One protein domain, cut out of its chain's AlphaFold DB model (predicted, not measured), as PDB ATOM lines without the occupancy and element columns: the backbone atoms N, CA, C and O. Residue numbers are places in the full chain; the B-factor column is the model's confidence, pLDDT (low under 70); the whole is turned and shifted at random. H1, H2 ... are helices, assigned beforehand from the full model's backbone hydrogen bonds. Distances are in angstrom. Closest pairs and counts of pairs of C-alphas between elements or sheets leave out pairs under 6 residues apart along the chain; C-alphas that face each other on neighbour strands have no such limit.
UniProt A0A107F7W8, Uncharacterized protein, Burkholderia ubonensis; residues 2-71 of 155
ATOM      1  N   MET A   2      33.500 -16.936 -12.538       80.50
ATOM      2  CA  MET A   2      33.455 -17.856 -11.380       80.50
ATOM      3  C   MET A   2      34.829 -18.255 -10.827       80.50
ATOM      4  O   MET A   2      35.025 -18.287  -9.619       80.50
ATOM      5  N   ASP A   3      35.813 -18.465 -11.704       84.69
ATOM      6  CA  ASP A   3      37.185 -18.763 -11.281       84.69
ATOM      7  C   ASP A   3      37.805 -17.614 -10.455       84.69
ATOM      8  O   ASP A   3      38.435 -17.838  -9.425       84.69
ATOM      9  N   GLY A   4      37.569 -16.363 -10.854       87.62
ATOM     10  CA  GLY A   4      37.988 -15.192 -10.081       87.62
ATOM     11  C   GLY A   4      37.223 -15.047  -8.766       87.62
ATOM     12  O   GLY A   4      37.814 -14.699  -7.752       87.62
ATOM     13  N   LEU A   5      35.931 -15.383  -8.758       88.75
ATOM     14  CA  LEU A   5      35.082 -15.330  -7.566       88.75
ATOM     15  C   LEU A   5      35.516 -16.359  -6.498       88.75
ATOM     16  O   LEU A   5      35.564 -16.045  -5.309       88.75
ATOM     17  N   ALA A   6      35.964 -17.545  -6.921       90.56
ATOM     18  CA  ALA A   6      36.569 -18.557  -6.043       90.56
ATOM     19  C   ALA A   6      37.912 -18.122  -5.409       90.56
ATOM     20  O   ALA A   6      38.407 -18.769  -4.486       90.56
ATOM     21  N   ARG A   7      38.514 -17.036  -5.910       93.12
ATOM     22  CA  ARG A   7      39.738 -16.404  -5.380       93.12
ATOM     23  C   ARG A   7      39.473 -15.074  -4.676       93.12
ATOM     24  O   ARG A   7      40.393 -14.502  -4.101       93.12
ATOM     25  N   ALA A   8      38.253 -14.551  -4.778       92.44
ATOM     26  CA  ALA A   8      37.870 -13.287  -4.167       92.44
ATOM     27  C   ALA A   8      37.742 -13.433  -2.640       92.44
ATOM     28  O   ALA A   8      37.950 -14.514  -2.082       92.44
ATOM     29  N   SER A   9      37.405 -12.350  -1.945       94.19
ATOM     30  CA  SER A   9      37.118 -12.434  -0.512       94.19
ATOM     31  C   SER A   9      35.790 -13.171  -0.247       94.19
ATOM     32  O   SER A   9      34.927 -13.207  -1.131       94.19
ATOM     33  N   PRO A  10      35.579 -13.720   0.966       94.88
ATOM     34  CA  PRO A  10      34.272 -14.246   1.370       94.88
ATOM     35  C   PRO A  10      33.136 -13.226   1.222       94.88
ATOM     36  O   PRO A  10      32.026 -13.577   0.833       94.88
ATOM     37  N   GLN A  11      33.425 -11.944   1.478       95.31
ATOM     38  CA  GLN A  11      32.444 -10.872   1.328       95.31
ATOM     39  C   GLN A  11      32.065 -10.656  -0.141       95.31
ATOM     40  O   GLN A  11      30.884 -10.596  -0.450       95.31
ATOM     41  N   ASP A  12      33.036 -10.616  -1.061       94.75
ATOM     42  CA  ASP A  12      32.734 -10.475  -2.493       94.75
ATOM     43  C   ASP A  12      31.909 -11.664  -3.016       94.75
ATOM     44  O   ASP A  12      31.022 -11.485  -3.850       94.75
ATOM     45  N   ARG A  13      32.176 -12.884  -2.519       93.00
ATOM     46  CA  ARG A  13      31.349 -14.062  -2.824       93.00
ATOM     47  C   ARG A  13      29.924 -13.873  -2.336       93.00
ATOM     48  O   ARG A  13      28.999 -14.035  -3.125       93.00
ATOM     49  N   TYR A  14      29.756 -13.515  -1.068       94.56
ATOM     50  CA  TYR A  14      28.443 -13.244  -0.496       94.56
ATOM     51  C   TYR A  14      27.683 -12.187  -1.303       94.56
ATOM     52  O   TYR A  14      26.582 -12.464  -1.764       94.56
ATOM     53  N   ASP A  15      28.304 -11.036  -1.559       94.94
ATOM     54  CA  ASP A  15      27.679  -9.920  -2.271       94.94
ATOM     55  C   ASP A  15      27.197 -10.325  -3.671       94.94
ATOM     56  O   ASP A  15      26.092  -9.962  -4.074       94.94
ATOM     57  N   TYR A  16      27.990 -11.117  -4.406       90.94
ATOM     58  CA  TYR A  16      27.581 -11.637  -5.714       90.94
ATOM     59  C   TYR A  16      26.340 -12.521  -5.619       90.94
ATOM     60  O   TYR A  16      25.393 -12.349  -6.382       90.94
ATOM     61  N   TYR A  17      26.341 -13.480  -4.698       89.62
ATOM     62  CA  TYR A  17      25.254 -14.446  -4.591       89.62
ATOM     63  C   TYR A  17      23.985 -13.837  -3.977       89.62
ATOM     64  O   TYR A  17      22.890 -14.191  -4.403       89.62
ATOM     65  N   SER A  18      24.111 -12.862  -3.074       91.50
ATOM     66  CA  SER A  18      22.991 -12.034  -2.611       91.50
ATOM     67  C   SER A  18      22.396 -11.199  -3.741       91.50
ATOM     68  O   SER A  18      21.176 -11.128  -3.874       91.50
ATOM     69  N   PHE A  19      23.240 -10.616  -4.597       89.31
ATOM     70  CA  PHE A  19      22.781  -9.922  -5.795       89.31
ATOM     71  C   PHE A  19      22.034 -10.869  -6.749       89.31
ATOM     72  O   PHE A  19      20.940 -10.541  -7.204       89.31
ATOM     73  N   VAL A  20      22.568 -12.069  -7.004       84.56
ATOM     74  CA  VAL A  20      21.892 -13.084  -7.831       84.56
ATOM     75  C   VAL A  20      20.540 -13.482  -7.232       84.56
ATOM     76  O   VAL A  20      19.561 -13.531  -7.972       84.56
ATOM     77  N   ALA A  21      20.451 -13.693  -5.914       85.31
ATOM     78  CA  ALA A  21      19.186 -14.003  -5.244       85.31
ATOM     79  C   ALA A  21      18.146 -12.889  -5.450       85.31
ATOM     80  O   ALA A  21      17.035 -13.159  -5.896       85.31
ATOM     81  N   ALA A  22      18.536 -11.626  -5.251       86.56
ATOM     82  CA  ALA A  22      17.654 -10.476  -5.454       86.56
ATOM     83  C   ALA A  22      17.197 -10.307  -6.918       86.56
ATOM     84  O   ALA A  22      16.117  -9.781  -7.197       86.56
ATOM     85  N   ILE A  23      18.019 -10.717  -7.888       81.25
ATOM     86  CA  ILE A  23      17.629 -10.769  -9.303       81.25
ATOM     87  C   ILE A  23      16.600 -11.884  -9.520       81.25
ATOM     88  O   ILE A  23      15.563 -11.636 -10.133       81.25
ATOM     89  N   MET A  24      16.851 -13.085  -8.994       78.25
ATOM     90  CA  MET A  24      15.939 -14.228  -9.116       78.25
ATOM     91  C   MET A  24      14.563 -13.931  -8.510       78.25
ATOM     92  O   MET A  24      13.546 -14.207  -9.141       78.25
ATOM     93  N   ASP A  25      14.525 -13.289  -7.342       80.88
ATOM     94  CA  ASP A  25      13.276 -12.935  -6.661       80.88
ATOM     95  C   ASP A  25      12.417 -11.938  -7.467       80.88
ATOM     96  O   ASP A  25      11.190 -11.965  -7.373       80.88
ATOM     97  N   ARG A  26      13.031 -11.084  -8.303       79.19
ATOM     98  CA  ARG A  26      12.317 -10.097  -9.136       79.19
ATOM     99  C   ARG A  26      11.672 -10.673 -10.393       79.19
ATOM    100  O   ARG A  26      10.688 -10.109 -10.864       79.19
ATOM    101  N   HIS A  27      12.227 -11.738 -10.967       70.56
ATOM    102  CA  HIS A  27      11.794 -12.239 -12.284       70.56
ATOM    103  C   HIS A  27      10.742 -13.352 -12.233       70.56
ATOM    104  O   HIS A  27      10.286 -13.765 -13.296       70.56
ATOM    105  N   SER A  28      10.335 -13.757 -11.021       56.47
ATOM    106  CA  SER A  28       9.427 -14.869 -10.693       56.47
ATOM    107  C   SER A  28       9.788 -16.219 -11.343       56.47
ATOM    108  O   SER A  28      10.445 -16.328 -12.378       56.47
ATOM    109  N   LEU A  29       9.391 -17.303 -10.679       50.59
ATOM    110  CA  LEU A  29       9.739 -18.693 -11.013       50.59
ATOM    111  C   LEU A  29       9.244 -19.166 -12.396       50.59
ATOM    112  O   LEU A  29       9.634 -20.234 -12.854       50.59
ATOM    113  N   ASP A  30       8.432 -18.366 -13.081       48.84
ATOM    114  CA  ASP A  30       7.735 -18.669 -14.329       48.84
ATOM    115  C   ASP A  30       8.672 -18.737 -15.556       48.84
ATOM    116  O   ASP A  30       8.249 -19.138 -16.642       48.84
ATOM    117  N   ARG A  31       9.932 -18.284 -15.436       51.22
ATOM    118  CA  ARG A  31      10.875 -18.152 -16.572       51.22
ATOM    119  C   ARG A  31      12.281 -18.670 -16.312       51.22
ATOM    120  O   ARG A  31      13.235 -18.230 -16.964       51.22
ATOM    121  N   CYS A  32      12.457 -19.568 -15.358       57.50
ATOM    122  CA  CYS A  32      13.799 -20.037 -15.079       57.50
ATOM    123  C   CYS A  32      14.169 -21.200 -16.022       57.50
ATOM    124  O   CYS A  32      13.622 -22.294 -15.974       57.50
ATOM    125  N   VAL A  33      15.105 -20.926 -16.931       45.22
ATOM    126  CA  VAL A  33      15.805 -21.934 -17.733       45.22
ATOM    127  C   VAL A  33      17.095 -22.256 -16.982       45.22
ATOM    128  O   VAL A  33      17.761 -21.334 -16.514       45.22
ATOM    129  N   SER A  34      17.392 -23.551 -16.825       43.66
ATOM    130  CA  SER A  34      18.556 -24.147 -16.145       43.66
ATOM    131  C   SER A  34      19.722 -23.170 -15.944       43.66
ATOM    132  O   SER A  34      20.364 -22.796 -16.920       43.66
ATOM    133  N   ALA A  35      19.988 -22.756 -14.701       48.00
ATOM    134  CA  ALA A  35      20.914 -21.672 -14.366       48.00
ATOM    135  C   ALA A  35      22.370 -21.976 -14.769       48.00
ATOM    136  O   ALA A  35      23.208 -22.361 -13.956       48.00
ATOM    137  N   SER A  36      22.696 -21.771 -16.041       56.75
ATOM    138  CA  SER A  36      24.069 -21.584 -16.476       56.75
ATOM    139  C   SER A  36      24.501 -20.151 -16.143       56.75
ATOM    140  O   SER A  36      23.678 -19.238 -16.042       56.75
ATOM    141  N   THR A  37      25.808 -19.897 -16.026       57.91
ATOM    142  CA  THR A  37      26.332 -18.525 -15.871       57.91
ATOM    143  C   THR A  37      25.844 -17.587 -16.989       57.91
ATOM    144  O   THR A  37      25.707 -16.388 -16.768       57.91
ATOM    145  N   SER A  38      25.537 -18.120 -18.181       63.34
ATOM    146  CA  SER A  38      24.947 -17.357 -19.290       63.34
ATOM    147  C   SER A  38      23.523 -16.882 -18.977       63.34
ATOM    148  O   SER A  38      23.144 -15.788 -19.386       63.34
ATOM    149  N   ASP A  39      22.729 -17.666 -18.254       63.72
ATOM    150  CA  ASP A  39      21.333 -17.326 -17.962       63.72
ATOM    151  C   ASP A  39      21.223 -16.289 -16.843       63.72
ATOM    152  O   ASP A  39      20.449 -15.343 -16.970       63.72
ATOM    153  N   VAL A  40      22.116 -16.347 -15.847       65.31
ATOM    154  CA  VAL A  40      22.262 -15.275 -14.847       65.31
ATOM    155  C   VAL A  40      22.579 -13.937 -15.523       65.31
ATOM    156  O   VAL A  40      21.966 -12.921 -15.205       65.31
ATOM    157  N   MET A  41      23.483 -13.918 -16.509       71.25
ATOM    158  CA  MET A  41      23.803 -12.685 -17.238       71.25
ATOM    159  C   MET A  41      22.625 -12.159 -18.066       71.25
ATOM    160  O   MET A  41      22.454 -10.944 -18.164       71.25
ATOM    161  N   LYS A  42      21.791 -13.040 -18.634       69.88
ATOM    162  CA  LYS A  42      20.552 -12.626 -19.312       69.88
ATOM    163  C   LYS A  42      19.570 -11.998 -18.327       69.88
ATOM    164  O   LYS A  42      18.961 -10.988 -18.667       69.88
ATOM    165  N   TRP A  43      19.442 -12.542 -17.118       70.06
ATOM    166  CA  TRP A  43      18.597 -11.944 -16.081       70.06
ATOM    167  C   TRP A  43      19.116 -10.589 -15.635       70.06
ATOM    168  O   TRP A  43      18.329  -9.657 -15.536       70.06
ATOM    169  N   ILE A  44      20.426 -10.436 -15.438       73.69
ATOM    170  CA  ILE A  44      21.038  -9.137 -15.131       73.69
ATOM    171  C   ILE A  44      20.726  -8.126 -16.240       73.69
ATOM    172  O   ILE A  44      20.289  -7.021 -15.943       73.69
ATOM    173  N   ALA A  45      20.884  -8.512 -17.509       75.06
ATOM    174  CA  ALA A  45      20.584  -7.643 -18.646       75.06
ATOM    175  C   ALA A  45      19.090  -7.286 -18.760       75.06
ATOM    176  O   ALA A  45      18.749  -6.193 -19.202       75.06
ATOM    177  N   ALA A  46      18.202  -8.202 -18.367       65.56
ATOM    178  CA  ALA A  46      16.760  -7.974 -18.314       65.56
ATOM    179  C   ALA A  46      16.312  -7.228 -17.044       65.56
ATOM    180  O   ALA A  46      15.171  -6.770 -16.968       65.56
ATOM    181  N   SER A  47      17.178  -7.119 -16.036       71.62
ATOM    182  CA  SER A  47      16.879  -6.446 -14.779       71.62
ATOM    183  C   SER A  47      17.098  -4.952 -14.923       71.62
ATOM    184  O   SER A  47      18.138  -4.499 -15.394       71.62
ATOM    185  N   GLN A  48      16.137  -4.169 -14.444       82.06
ATOM    186  CA  GLN A  48      16.375  -2.758 -14.174       82.06
ATOM    187  C   GLN A  48      17.185  -2.672 -12.878       82.06
ATOM    188  O   GLN A  48      16.620  -2.733 -11.784       82.06
ATOM    189  N   LEU A  49      18.512  -2.638 -13.010       85.38
ATOM    190  CA  LEU A  49      19.413  -2.502 -11.870       85.38
ATOM    191  C   LEU A  49      19.310  -1.092 -11.293       85.38
ATOM    192  O   LEU A  49      19.337  -0.109 -12.032       85.38
ATOM    193  N   SER A  50      19.245  -0.995  -9.971       89.19
ATOM    194  CA  SER A  50      19.495   0.266  -9.275       89.19
ATOM    195  C   SER A  50      20.977   0.655  -9.341       89.19
ATOM    196  O   SER A  50      21.846  -0.171  -9.647       89.19
ATOM    197  N   ASP A  51      21.290   1.904  -8.996       91.69
ATOM    198  CA  ASP A  51      22.677   2.381  -8.919       91.69
ATOM    199  C   ASP A  51      23.510   1.551  -7.927       91.69
ATOM    200  O   ASP A  51      24.623   1.135  -8.248       91.69
ATOM    201  N   ALA A  52      22.944   1.212  -6.764       90.81
ATOM    202  CA  ALA A  52      23.615   0.402  -5.741       90.81
ATOM    203  C   ALA A  52      23.875  -1.048  -6.196       90.81
ATOM    204  O   ALA A  52      24.914  -1.643  -5.891       90.81
ATOM    205  N   GLU A  53      22.942  -1.628  -6.951       90.56
ATOM    206  CA  GLU A  53      23.100  -2.957  -7.548       90.56
ATOM    207  C   GLU A  53      24.181  -2.959  -8.628       90.56
ATOM    208  O   GLU A  53      25.016  -3.862  -8.681       90.56
ATOM    209  N   THR A  54      24.197  -1.910  -9.449       90.44
ATOM    210  CA  THR A  54      25.213  -1.696 -10.478       90.44
ATOM    211  C   THR A  54      26.599  -1.556  -9.850       90.44
ATOM    212  O   THR A  54      27.537  -2.241 -10.262       90.44
ATOM    213  N   GLU A  55      26.729  -0.738  -8.805       93.56
ATOM    214  CA  GLU A  55      27.971  -0.573  -8.046       93.56
ATOM    215  C   GLU A  55      28.453  -1.901  -7.447       93.56
ATOM    216  O   GLU A  55      29.622  -2.270  -7.603       93.56
ATOM    217  N   THR A  56      27.547  -2.658  -6.821       92.69
ATOM    218  CA  THR A  56      27.853  -3.974  -6.242       92.69
ATOM    219  C   THR A  56      28.381  -4.934  -7.302       92.69
ATOM    220  O   THR A  56      29.451  -5.526  -7.123       92.69
ATOM    221  N   LEU A  57      27.679  -5.053  -8.432       89.94
ATOM    222  CA  LEU A  57      28.076  -5.934  -9.524       89.94
ATOM    223  C   LEU A  57      29.455  -5.552 -10.079       89.94
ATOM    224  O   LEU A  57      30.329  -6.415 -10.196       89.94
ATOM    225  N   PHE A  58      29.688  -4.269 -10.374       92.50
ATOM    226  CA  PHE A  58      30.972  -3.807 -10.906       92.50
ATOM    227  C   PHE A  58      32.121  -4.029  -9.928       92.50
ATOM    228  O   PHE A  58      33.172  -4.534 -10.334       92.50
ATOM    229  N   ARG A  59      31.928  -3.704  -8.645       95.38
ATOM    230  CA  ARG A  59      32.939  -3.929  -7.608       95.38
ATOM    231  C   ARG A  59      33.319  -5.402  -7.525       95.38
ATOM    232  O   ARG A  59      34.507  -5.723  -7.579       95.38
ATOM    233  N   VAL A  60      32.339  -6.303  -7.428       94.12
ATOM    234  CA  VAL A  60      32.622  -7.737  -7.302       94.12
ATOM    235  C   VAL A  60      33.291  -8.279  -8.565       94.12
ATOM    236  O   VAL A  60      34.284  -9.005  -8.477       94.12
ATOM    237  N   MET A  61      32.818  -7.887  -9.752       91.31
ATOM    238  CA  MET A  61      33.443  -8.286 -11.016       91.31
ATOM    239  C   MET A  61      34.894  -7.809 -11.117       91.31
ATOM    240  O   MET A  61      35.768  -8.581 -11.525       91.31
ATOM    241  N   PHE A  62      35.165  -6.563 -10.724       94.81
ATOM    242  CA  PHE A  62      36.512  -6.007 -10.688       94.81
ATOM    243  C   PHE A  62      37.405  -6.780  -9.714       94.81
ATOM    244  O   PHE A  62      38.483  -7.229 -10.105       94.81
ATOM    245  N   ASN A  63      36.944  -7.013  -8.483       95.56
ATOM    246  CA  ASN A  63      37.696  -7.743  -7.462       95.56
ATOM    247  C   ASN A  63      37.988  -9.187  -7.886       95.56
ATOM    248  O   ASN A  63      39.129  -9.636  -7.793       95.56
ATOM    249  N   ALA A  64      37.003  -9.892  -8.447       91.94
ATOM    250  CA  ALA A  64      37.185 -11.237  -8.984       91.94
ATOM    251  C   ALA A  64      38.199 -11.256 -10.142       91.94
ATOM    252  O   ALA A  64      39.051 -12.147 -10.224       91.94
ATOM    253  N   ARG A  65      38.147 -10.269 -11.048       93.44
ATOM    254  CA  ARG A  65      39.099 -10.175 -12.165       93.44
ATOM    255  C   ARG A  65      40.505  -9.824 -11.686       93.44
ATOM    256  O   ARG A  65      41.463 -10.393 -12.209       93.44
ATOM    257  N   LYS A  66      40.619  -8.937 -10.696       95.00
ATOM    258  CA  LYS A  66      41.873  -8.570 -10.034       95.00
ATOM    259  C   LYS A  66      42.497  -9.781  -9.343       95.00
ATOM    260  O   LYS A  66      43.650 -10.082  -9.622       95.00
ATOM    261  N   ALA A  67      41.729 -10.521  -8.542       92.94
ATOM    262  CA  ALA A  67      42.183 -11.742  -7.876       92.94
ATOM    263  C   ALA A  67      42.692 -12.791  -8.878       92.94
ATOM    264  O   ALA A  67      43.737 -13.409  -8.669       92.94
ATOM    265  N   LEU A  68      41.990 -12.944 -10.008       91.94
ATOM    266  CA  LEU A  68      42.424 -13.813 -11.100       91.94
ATOM    267  C   LEU A  68      43.720 -13.317 -11.761       91.94
ATOM    268  O   LEU A  68      44.621 -14.111 -12.002       91.94
ATOM    269  N   GLY A  69      43.830 -12.016 -12.052       93.25
ATOM    270  CA  GLY A  69      45.022 -11.420 -12.668       93.25
ATOM    271  C   GLY A  69      46.256 -11.441 -11.762       93.25
ATOM    272  O   GLY A  69      47.373 -11.567 -12.252       93.25
ATOM    273  N   GLN A  70      46.053 -11.377 -10.446       95.12
ATOM    274  CA  GLN A  70      47.098 -11.536  -9.432       95.12
ATOM    275  C   GLN A  70      47.447 -13.003  -9.151       95.12
ATOM    276  O   GLN A  70      48.327 -13.271  -8.337       95.12
ATOM    277  N   ASN A  71      46.763 -13.948  -9.806       91.88
ATOM    278  CA  ASN A  71      46.924 -15.384  -9.606       91.88
ATOM    279  C   ASN A  71      46.833 -15.801  -8.126       91.88
ATOM    280  O   ASN A  71      47.602 -16.640  -7.655       91.88
TER     281      ASN A  71
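This is residues 2 to 71 of the 155 residues of an uncharacterized protein of Burkholderia ubonensis (UniProt A0A107F7W8). Two long helices, H2 and H4, cross on a slant and run opposite ways, with the early part of H2, residues 12 to 19, packed on H4. The shorter H3 packs on the later part of H2, residues 20 to 27, on the same side of H2 as H4, and the single short turn of H1 packs on the later part of H4. The printed part has 70 residues with four named helices, in the order H1, H2, H3, H4, and no named strand; its class is all helix. It is compact, with a radius of gyration of the C-alphas of 12.5 A, yet only just elongated in outline, with spans of 40 by 26 by 18 A.

Begin at C-alpha 2, at (33.455, -17.856, -11.380), where H1 starts; it covers residues 2 to 5 and measures 4.9 A from first to last C-alpha. Next find C-alpha 10 at (34.272, -14.246, 1.370); from there H2 runs through residues 10 to 27, 26.4 A long. Go on to Thr 37, where H3 begins; it holds residues 37 to 46 and is 14.5 A long. Last comes H4, residues 51 to 69, 26.5 A long, which ends at C-alpha 69, at (45.022, -11.420, -12.668).

Look first at H1 and H4: they touch, H4 with residues 60 to 68 alone, and their closest C-alphas, those of Gly 4 and Ala 64, are 4.2 A apart. H1 and H2 are close but not clearly touching; their closest C-alphas are those of Leu 5 and Arg 13, 6.2 A apart. H2 touches H4 with residues 12 to 19 alone, at a steep tilt of 44 degrees, opposite ways; the closest C-alphas are those of Asp 12 and Val 60, at 5.5 A. H2 touches H3 with residues 20 to 27 alone, at a steep tilt of 59 degrees, the same way; here the closest C-alphas, those of Ile 23 and Ile 44, are 6.9 A apart. H3 and H4 are apart, and H1 and H3 are only just apart, with 8.4 A between their closest C-alphas. In the backbone, every O i to N i+4 pair is within hydrogen-bond range in H3 and H4, and 13 of 14 are in H2; H1 is too short for such a pair.

The two C-alphas farthest apart are those of Asp 30 and Gln 70, at 40.3 A. The printed part has no cut. The links H1 to H2 and H3 to H4 are tight, the link H2 to H3 is short, and no link is long. In the B-factor column the mean pLDDT of the printed part is 81.4; look for values under 70 at residues 28 to 40, 42 and 46 of this predicted model.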